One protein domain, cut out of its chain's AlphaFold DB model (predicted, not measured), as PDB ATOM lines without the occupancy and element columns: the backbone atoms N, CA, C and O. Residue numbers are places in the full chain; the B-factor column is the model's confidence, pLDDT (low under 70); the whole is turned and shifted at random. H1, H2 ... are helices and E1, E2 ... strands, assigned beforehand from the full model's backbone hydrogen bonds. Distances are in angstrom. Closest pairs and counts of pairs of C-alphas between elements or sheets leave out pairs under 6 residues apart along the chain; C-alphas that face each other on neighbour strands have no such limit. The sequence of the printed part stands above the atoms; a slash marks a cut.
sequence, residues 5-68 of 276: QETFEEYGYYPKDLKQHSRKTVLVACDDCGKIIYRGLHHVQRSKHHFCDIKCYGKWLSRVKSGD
ATOM      1  N   GLN A   5     -27.065 -48.696  10.176       90.06
ATOM      2  CA  GLN A   5     -26.476 -49.753   9.352       90.06
ATOM      3  C   GLN A   5     -27.212 -51.078   9.561       90.06
ATOM      4  O   GLN A   5     -27.627 -51.718   8.601       90.06
ATOM      5  N   GLU A   6     -27.479 -51.426  10.814       90.94
ATOM      6  CA  GLU A   6     -28.205 -52.633  11.193       90.94
ATOM      7  C   GLU A   6     -29.658 -52.582  10.699       90.94
ATOM      8  O   GLU A   6     -30.219 -53.592  10.282       90.94
ATOM      9  N   THR A   7     -30.288 -51.397  10.697       90.56
ATOM     10  CA  THR A   7     -31.649 -51.239  10.150       90.56
ATOM     11  C   THR A   7     -31.669 -51.405   8.633       90.56
ATOM     12  O   THR A   7     -32.617 -51.987   8.101       90.56
ATOM     13  N   PHE A   8     -30.639 -50.915   7.938       92.44
ATOM     14  CA  PHE A   8     -30.497 -51.113   6.499       92.44
ATOM     15  C   PHE A   8     -30.268 -52.586   6.151       92.44
ATOM     16  O   PHE A   8     -30.925 -53.096   5.249       92.44
ATOM     17  N   GLU A   9     -29.398 -53.275   6.886       92.69
ATOM     18  CA  GLU A   9     -29.125 -54.703   6.690       92.69
ATOM     19  C   GLU A   9     -30.378 -55.568   6.904       92.69
ATOM     20  O   GLU A   9     -30.625 -56.484   6.124       92.69
ATOM     21  N   GLU A  10     -31.208 -55.243   7.900       92.25
ATOM     22  CA  GLU A  10     -32.425 -56.003   8.223       92.25
ATOM     23  C   GLU A  10     -33.602 -55.701   7.275       92.25
ATOM     24  O   GLU A  10     -34.348 -56.601   6.886       92.25
ATOM     25  N   TYR A  11     -33.819 -54.429   6.918       91.81
ATOM     26  CA  TYR A  11     -35.049 -53.997   6.236       91.81
ATOM     27  C   TYR A  11     -34.844 -53.321   4.871       91.81
ATOM     28  O   TYR A  11     -35.833 -52.987   4.208       91.81
ATOM     29  N   GLY A  12     -33.600 -53.112   4.435       90.88
ATOM     30  CA  GLY A  12     -33.256 -52.582   3.111       90.88
ATOM     31  C   GLY A  12     -33.470 -51.075   2.927       90.88
ATOM     32  O   GLY A  12     -33.561 -50.606   1.794       90.88
ATOM     33  N   TYR A  13     -33.593 -50.300   4.009       90.94
ATOM     34  CA  TYR A  13     -33.704 -48.837   3.952       90.94
ATOM     35  C   TYR A  13     -32.947 -48.166   5.097       90.94
ATOM     36  O   TYR A  13     -32.916 -48.681   6.213       90.94
ATOM     37  N   TYR A  14     -32.394 -46.979   4.839       90.00
ATOM     38  CA  TYR A  14     -31.792 -46.164   5.889       90.00
ATOM     39  C   TYR A  14     -32.858 -45.332   6.614       90.00
ATOM     40  O   TYR A  14     -33.619 -44.606   5.964       90.00
ATOM     41  N   PRO A  15     -32.916 -45.383   7.955       87.94
ATOM     42  CA  PRO A  15     -33.800 -44.533   8.748       87.94
ATOM     43  C   PRO A  15     -33.712 -43.036   8.438       87.94
ATOM     44  O   PRO A  15     -34.750 -42.371   8.434       87.94
ATOM     45  N   LYS A  16     -32.515 -42.514   8.137       87.94
ATOM     46  CA  LYS A  16     -32.300 -41.098   7.781       87.94
ATOM     47  C   LYS A  16     -33.043 -40.630   6.518       87.94
ATOM     48  O   LYS A  16     -33.368 -39.451   6.418       87.94
ATOM     49  N   ASP A  17     -33.342 -41.541   5.590       91.31
ATOM     50  CA  ASP A  17     -34.011 -41.226   4.317       91.31
ATOM     51  C   ASP A  17     -35.547 -41.270   4.446       91.31
ATOM     52  O   ASP A  17     -36.292 -40.934   3.520       91.31
ATOM     53  N   LEU A  18     -36.054 -41.690   5.609       88.06
ATOM     54  CA  LEU A  18     -37.479 -41.779   5.887       88.06
ATOM     55  C   LEU A  18     -38.054 -40.438   6.361       88.06
ATOM     56  O   LEU A  18     -37.453 -39.697   7.136       88.06
ATOM     57  N   LYS A  19     -39.307 -40.164   5.979       88.19
ATOM     58  CA  LYS A  19     -40.061 -39.002   6.480       88.19
ATOM     59  C   LYS A  19     -40.224 -39.060   8.012       88.19
ATOM     60  O   LYS A  19     -40.461 -40.131   8.570       88.19
ATOM     61  N   GLN A  20     -40.237 -37.895   8.666       75.25
ATOM     62  CA  GLN A  20     -40.313 -37.680  10.131       75.25
ATOM     63  C   GLN A  20     -41.528 -38.309  10.858       75.25
ATOM     64  O   GLN A  20     -41.615 -38.304  12.078       75.25
ATOM     65  N   HIS A  21     -42.501 -38.857  10.136       82.56
ATOM     66  CA  HIS A  21     -43.654 -39.549  10.726       82.56
ATOM     67  C   HIS A  21     -43.858 -40.940  10.131       82.56
ATOM     68  O   HIS A  21     -44.956 -41.498  10.163       82.56
ATOM     69  N   SER A  22     -42.793 -41.507   9.567       87.69
ATOM     70  CA  SER A  22     -42.830 -42.848   9.015       87.69
ATOM     71  C   SER A  22     -43.195 -43.869  10.094       87.69
ATOM     72  O   SER A  22     -42.677 -43.866  11.216       87.69
ATOM     73  N   ARG A  23     -44.098 -44.783   9.736       87.19
ATOM     74  CA  ARG A  23     -44.470 -45.933  10.570       87.19
ATOM     75  C   ARG A  23     -43.532 -47.129  10.377       87.19
ATOM     76  O   ARG A  23     -43.774 -48.172  10.970       87.19
ATOM     77  N   LYS A  24     -42.480 -46.984   9.561       92.50
ATOM     78  CA  LYS A  24     -41.447 -48.009   9.361       92.50
ATOM     79  C   LYS A  24     -40.730 -48.327  10.674       92.50
ATOM     80  O   LYS A  24     -40.575 -47.455  11.530       92.50
ATOM     81  N   THR A  25     -40.328 -49.581  10.820       93.31
ATOM     82  CA  THR A  25     -39.615 -50.087  11.993       93.31
ATOM     83  C   THR A  25     -38.129 -49.793  11.860       93.31
ATOM     84  O   THR A  25     -37.567 -49.891  10.780       93.31
ATOM     85  N   VAL A  26     -37.488 -49.435  12.964       94.06
ATOM     86  CA  VAL A  26     -36.047 -49.230  13.052       94.06
ATOM     87  C   VAL A  26     -35.498 -49.955  14.273       94.06
ATOM     88  O   VAL A  26     -36.223 -50.191  15.252       94.06
ATOM     89  N   LEU A  27     -34.219 -50.309  14.214       94.62
ATOM     90  CA  LEU A  27     -33.498 -50.917  15.324       94.62
ATOM     91  C   LEU A  27     -32.914 -49.809  16.206       94.62
ATOM     92  O   LEU A  27     -32.303 -48.851  15.729       94.62
ATOM     93  N   VAL A  28     -33.120 -49.928  17.515       94.31
ATOM     94  CA  VAL A  28     -32.529 -49.040  18.524       94.31
ATOM     95  C   VAL A  28     -31.957 -49.871  19.664       94.31
ATOM     96  O   VAL A  28     -32.493 -50.924  19.998       94.31
ATOM     97  N   ALA A  29     -30.886 -49.401  20.297       94.00
ATOM     98  CA  ALA A  29     -30.385 -50.012  21.526       94.00
ATOM     99  C   ALA A  29     -31.222 -49.572  22.743       94.00
ATOM    100  O   ALA A  29     -31.631 -48.413  22.834       94.00
ATOM    101  N   CYS A  30     -31.472 -50.491  23.680       93.50
ATOM    102  CA  CYS A  30     -32.051 -50.183  24.987       93.50
ATOM    103  C   CYS A  30     -31.078 -49.336  25.822       93.50
ATOM    104  O   CYS A  30     -29.947 -49.756  26.058       93.50
ATOM    105  N   ASP A  31     -31.537 -48.206  26.352       92.00
ATOM    106  CA  ASP A  31     -30.698 -47.259  27.102       92.00
ATOM    107  C   ASP A  31     -30.265 -47.763  28.496       92.00
ATOM    108  O   ASP A  31     -29.427 -47.136  29.144       92.00
ATOM    109  N   ASP A  32     -30.838 -48.866  28.992       91.75
ATOM    110  CA  ASP A  32     -30.424 -49.492  30.260       91.75
ATOM    111  C   ASP A  32     -29.474 -50.676  30.048       91.75
ATOM    112  O   ASP A  32     -28.422 -50.733  30.675       91.75
ATOM    113  N   CYS A  33     -29.843 -51.630  29.184       92.50
ATOM    114  CA  CYS A  33     -29.134 -52.906  29.042       92.50
ATOM    115  C   CYS A  33     -28.409 -53.090  27.700       92.50
ATOM    116  O   CYS A  33     -27.787 -54.126  27.489       92.50
ATOM    117  N   GLY A  34     -28.532 -52.143  26.766       91.31
ATOM    118  CA  GLY A  34     -27.902 -52.202  25.443       91.31
ATOM    119  C   GLY A  34     -28.548 -53.173  24.448       91.31
ATOM    120  O   GLY A  34     -28.212 -53.136  23.269       91.31
ATOM    121  N   LYS A  35     -29.504 -54.015  24.872       94.31
ATOM    122  CA  LYS A  35     -30.192 -54.967  23.983       94.31
ATOM    123  C   LYS A  35     -30.854 -54.246  22.804       94.31
ATOM    124  O   LYS A  35     -31.585 -53.276  23.012       94.31
ATOM    125  N   ILE A  36     -30.647 -54.764  21.593       94.12
ATOM    126  CA  ILE A  36     -31.275 -54.256  20.369       94.12
ATOM    127  C   ILE A  36     -32.781 -54.539  20.406       94.12
ATOM    128  O   ILE A  36     -33.217 -55.652  20.720       94.12
ATOM    129  N   ILE A  37     -33.582 -53.516  20.113       94.50
ATOM    130  CA  ILE A  37     -35.042 -53.569  20.118       94.50
ATOM    131  C   ILE A  37     -35.636 -52.898  18.882       94.50
ATOM    132  O   ILE A  37     -35.095 -51.941  18.335       94.50
ATOM    133  N   TYR A  38     -36.814 -53.383  18.500       94.25
ATOM    134  CA  TYR A  38     -37.577 -52.913  17.352       94.25
ATOM    135  C   TYR A  38     -38.571 -51.833  17.786       94.25
ATOM    136  O   TYR A  38     -39.371 -52.035  18.715       94.25
ATOM    137  N   ARG A  39     -38.534 -50.671  17.130       91.12
ATOM    138  CA  ARG A  39     -39.447 -49.548  17.394       91.12
ATOM    139  C   ARG A  39     -39.840 -48.868  16.087       91.12
ATOM    140  O   ARG A  39     -39.041 -48.778  15.170       91.12
ATOM    141  N   GLY A  40     -41.066 -48.358  15.994       92.19
ATOM    142  CA  GLY A  40     -41.454 -47.515  14.861       92.19
ATOM    143  C   GLY A  40     -40.682 -46.192  14.879       92.19
ATOM    144  O   GLY A  40     -40.529 -45.601  15.949       92.19
ATOM    145  N   LEU A  41     -40.246 -45.700  13.716       90.31
ATOM    146  CA  LEU A  41     -39.448 -44.473  13.598       90.31
ATOM    147  C   LEU A  41     -40.115 -43.281  14.306       90.31
ATOM    148  O   LEU A  41     -39.477 -42.598  15.104       90.31
ATOM    149  N   HIS A  42     -41.424 -43.103  14.115       88.94
ATOM    150  CA  HIS A  42     -42.200 -42.062  14.798       88.94
ATOM    151  C   HIS A  42     -42.169 -42.152  16.342       88.94
ATOM    152  O   HIS A  42     -42.223 -41.124  17.015       88.94
ATOM    153  N   HIS A  43     -42.059 -43.350  16.936       87.56
ATOM    154  CA  HIS A  43     -41.879 -43.504  18.388       87.56
ATOM    155  C   HIS A  43     -40.464 -43.124  18.820       87.56
ATOM    156  O   HIS A  43     -40.287 -42.506  19.871       87.56
ATOM    157  N   VAL A  44     -39.468 -43.470  18.001       89.38
ATOM    158  CA  VAL A  44     -38.066 -43.139  18.267       89.38
ATOM    159  C   VAL A  44     -37.826 -41.636  18.217       89.38
ATOM    160  O   VAL A  44     -37.118 -41.101  19.062       89.38
ATOM    161  N   GLN A  45     -38.479 -40.945  17.286       87.44
ATOM    162  CA  GLN A  45     -38.377 -39.494  17.139       87.44
ATOM    163  C   GLN A  45     -39.116 -38.720  18.241       87.44
ATOM    164  O   GLN A  45     -38.707 -37.615  18.582       87.44
ATOM    165  N   ARG A  46     -40.187 -39.281  18.827       86.31
ATOM    166  CA  ARG A  46     -40.963 -38.612  19.891       86.31
ATOM    167  C   ARG A  46     -40.313 -38.705  21.272       86.31
ATOM    168  O   ARG A  46     -40.531 -37.832  22.109       86.31
ATOM    169  N   SER A  47     -39.556 -39.767  21.529       86.75
ATOM    170  CA  SER A  47     -38.994 -40.052  22.849       86.75
ATOM    171  C   SER A  47     -37.475 -40.082  22.795       86.75
ATOM    172  O   SER A  47     -36.887 -40.796  21.992       86.75
ATOM    173  N   LYS A  48     -36.825 -39.355  23.707       88.56
ATOM    174  CA  LYS A  48     -35.358 -39.348  23.819       88.56
ATOM    175  C   LYS A  48     -34.790 -40.686  24.306       88.56
ATOM    176  O   LYS A  48     -33.658 -41.006  23.963       88.56
ATOM    177  N   HIS A  49     -35.570 -41.434  25.090       91.00
ATOM    178  CA  HIS A  49     -35.125 -42.663  25.740       91.00
ATOM    179  C   HIS A  49     -35.948 -43.888  25.356       91.00
ATOM    180  O   HIS A  49     -37.177 -43.800  25.265       91.00
ATOM    181  N   HIS A  50     -35.273 -45.027  25.181       92.94
ATOM    182  CA  HIS A  50     -35.870 -46.275  24.695       92.94
ATOM    183  C   HIS A  50     -35.453 -47.470  25.543       92.94
ATOM    184  O   HIS A  50     -34.273 -47.699  25.776       92.94
ATOM    185  N   PHE A  51     -36.432 -48.269  25.974       94.75
ATOM    186  CA  PHE A  51     -36.202 -49.411  26.861       94.75
ATOM    187  C   PHE A  51     -36.820 -50.682  26.295       94.75
ATOM    188  O   PHE A  51     -37.878 -50.640  25.655       94.75
ATOM    189  N   CYS A  52     -36.162 -51.819  26.536       92.75
ATOM    190  CA  CYS A  52     -36.660 -53.116  26.089       92.75
ATOM    191  C   CYS A  52     -37.872 -53.587  26.896       92.75
ATOM    192  O   CYS A  52     -38.747 -54.237  26.334       92.75
ATOM    193  N   ASP A  53     -37.950 -53.215  28.174       92.56
ATOM    194  CA  ASP A  53     -39.069 -53.514  29.060       92.56
ATOM    195  C   ASP A  53     -39.212 -52.471  30.186       92.56
ATOM    196  O   ASP A  53     -38.394 -51.557  30.351       92.56
ATOM    197  N   ILE A  54     -40.273 -52.624  30.983       91.38
ATOM    198  CA  ILE A  54     -40.549 -51.776  32.147       91.38
ATOM    199  C   ILE A  54     -39.466 -51.885  33.231       91.38
ATOM    200  O   ILE A  54     -39.249 -50.933  33.981       91.38
ATOM    201  N   LYS A  55     -38.751 -53.017  33.311       94.75
ATOM    202  CA  LYS A  55     -37.692 -53.229  34.309       94.75
ATOM    203  C   LYS A  55     -36.477 -52.361  33.990       94.75
ATOM    204  O   LYS A  55     -35.950 -51.708  34.885       94.75
ATOM    205  N   CYS A  56     -36.081 -52.306  32.723       93.25
ATOM    206  CA  CYS A  56     -35.013 -51.454  32.212       93.25
ATOM    207  C   CYS A  56     -35.352 -49.971  32.374       93.25
ATOM    208  O   CYS A  56     -34.521 -49.199  32.848       93.25
ATOM    209  N   TYR A  57     -36.603 -49.584  32.093       91.38
ATOM    210  CA  TYR A  57     -37.076 -48.231  32.392       91.38
ATOM    211  C   TYR A  57     -36.967 -47.904  33.888       91.38
ATOM    212  O   TYR A  57     -36.431 -46.862  34.250       91.38
ATOM    213  N   GLY A  58     -37.426 -48.803  34.768       89.06
ATOM    214  CA  GLY A  58     -37.371 -48.609  36.220       89.06
ATOM    215  C   GLY A  58     -35.946 -48.498  36.770       89.06
ATOM    216  O   GLY A  58     -35.677 -47.627  37.598       89.06
ATOM    217  N   LYS A  59     -35.018 -49.327  36.272       90.06
ATOM    218  CA  LYS A  59     -33.587 -49.269  36.621       90.06
ATOM    219  C   LYS A  59     -32.935 -47.967  36.175       90.06
ATOM    220  O   LYS A  59     -32.173 -47.370  36.930       90.06
ATOM    221  N   TRP A  60     -33.222 -47.516  34.959       90.94
ATOM    222  CA  TRP A  60     -32.731 -46.232  34.476       90.94
ATOM    223  C   TRP A  60     -33.318 -45.072  35.293       90.94
ATOM    224  O   TRP A  60     -32.585 -44.186  35.736       90.94
ATOM    225  N   LEU A  61     -34.623 -45.114  35.576       86.25
ATOM    226  CA  LEU A  61     -35.321 -44.076  36.330       86.25
ATOM    227  C   LEU A  61     -34.779 -43.938  37.758       86.25
ATOM    228  O   LEU A  61     -34.597 -42.813  38.221       86.25
ATOM    229  N   SER A  62     -34.475 -45.048  38.439       83.81
ATOM    230  CA  SER A  62     -33.912 -45.014  39.796       83.81
ATOM    231  C   SER A  62     -32.516 -44.387  39.843       83.81
ATOM    232  O   SER A  62     -32.190 -43.685  40.801       83.81
ATOM    233  N   ARG A  63     -31.705 -44.565  38.791       84.12
ATOM    234  CA  ARG A  63     -30.386 -43.919  38.682       84.12
ATOM    235  C   ARG A  63     -30.489 -42.426  38.376       84.12
ATOM    236  O   ARG A  63     -29.724 -41.642  38.926       84.12
ATOM    237  N   VAL A  64     -31.416 -42.027  37.506       82.06
ATOM    238  CA  VAL A  64     -31.504 -40.638  37.017       82.06
ATOM    239  C   VAL A  64     -32.320 -39.734  37.948       82.06
ATOM    240  O   VAL A  64     -32.000 -38.554  38.072       82.06
ATOM    241  N   LYS A  65     -33.348 -40.267  38.620       75.19
ATOM    242  CA  LYS A  65     -34.272 -39.512  39.489       75.19
ATOM    243  C   LYS A  65     -34.213 -39.965  40.952       75.19
ATOM    244  O   LYS A  65     -35.246 -40.231  41.566       75.19
ATOM    245  N   SER A  66     -33.015 -40.067  41.517       73.00
ATOM    246  CA  SER A  66     -32.806 -40.321  42.949       73.00
ATOM    247  C   SER A  66     -32.268 -39.086  43.668       73.00
ATOM    248  O   SER A  66     -31.681 -38.202  43.047       73.00
ATOM    249  N   GLY A  67     -32.503 -39.023  44.981       70.81
ATOM    250  CA  GLY A  67     -32.021 -37.931  45.828       70.81
ATOM    251  C   GLY A  67     -32.534 -36.565  45.379       70.81
ATOM    252  O   GLY A  67     -33.708 -36.416  45.049       70.81
ATOM    253  N   ASP A  68     -31.629 -35.596  45.335       69.75
ATOM    254  CA  ASP A  68     -31.838 -34.208  44.911       69.75
ATOM    255  C   ASP A  68     -32.359 -34.053  43.472       69.75
ATOM    256  O   ASP A  68     -33.024 -33.067  43.160       69.75
TER     257      ASP A  68
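Overview. This is residues 5 to 68 of the 276 residues of an uncharacterized protein of Methanomicrobia archaeon (UniProt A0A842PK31). A small hairpin of two strands, E1 and E2, forms the middle of a loose rod, with the short helices H1 and H2 near E1. The longest helix, H3, lies toward the opposite end from H1, and residues 62 to 68, of which 62 to 64 belong to H3, stick out. The printed part has 64 residues, with three named helices and two named strands in the order H1, E1, E2, H2, H3; the sheet E1 - E2 is antiparallel and the class is mixed, helices and strands. The whole is loose, with a radius of gyration of the C-alphas of 13.6 A and spans of 44 by 21 by 16 A.

Arrangement. E1, residues 25 to 29, and E2, residues 36 to 40, form an antiparallel hairpin, with 143 degrees between their directions. N 26 and O 39 are 2.8 A apart and N 37 and O 28 are 2.8 A apart, both within hydrogen-bond range. The closest C-alphas of E1 and H1, residues 5 to 11, are those of Leu 27 and Thr 7, 5.5 A apart. The closest C-alphas of E1 and H2, residues 41 to 46, are those of Thr 25 and Leu 41, 5.8 A apart. H3, residues 54 to 64, is apart from E1, E2, H1 and H2. Every O i to N i+4 pair is within hydrogen-bond range in H1, H2 and H3.

Along the chain. E1 is 13.3 A long and E2 13.4 A. H1 begins at C-alpha 5, (-26.476, -49.753, 9.352), and is 10.1 A long; H2 is 8.7 A. H3 is 15.2 A long and ends at C-alpha 64, (-31.504, -40.638, 37.017).

Size, cuts and confidence. The two C-alphas farthest apart are those of Gly 12 and Asp 68, 45.7 A. The printed part has no cut. The link from H1 to E1, 13 residues, is long. Mean pLDDT of the printed part is 89.2; residue 68 is under 70.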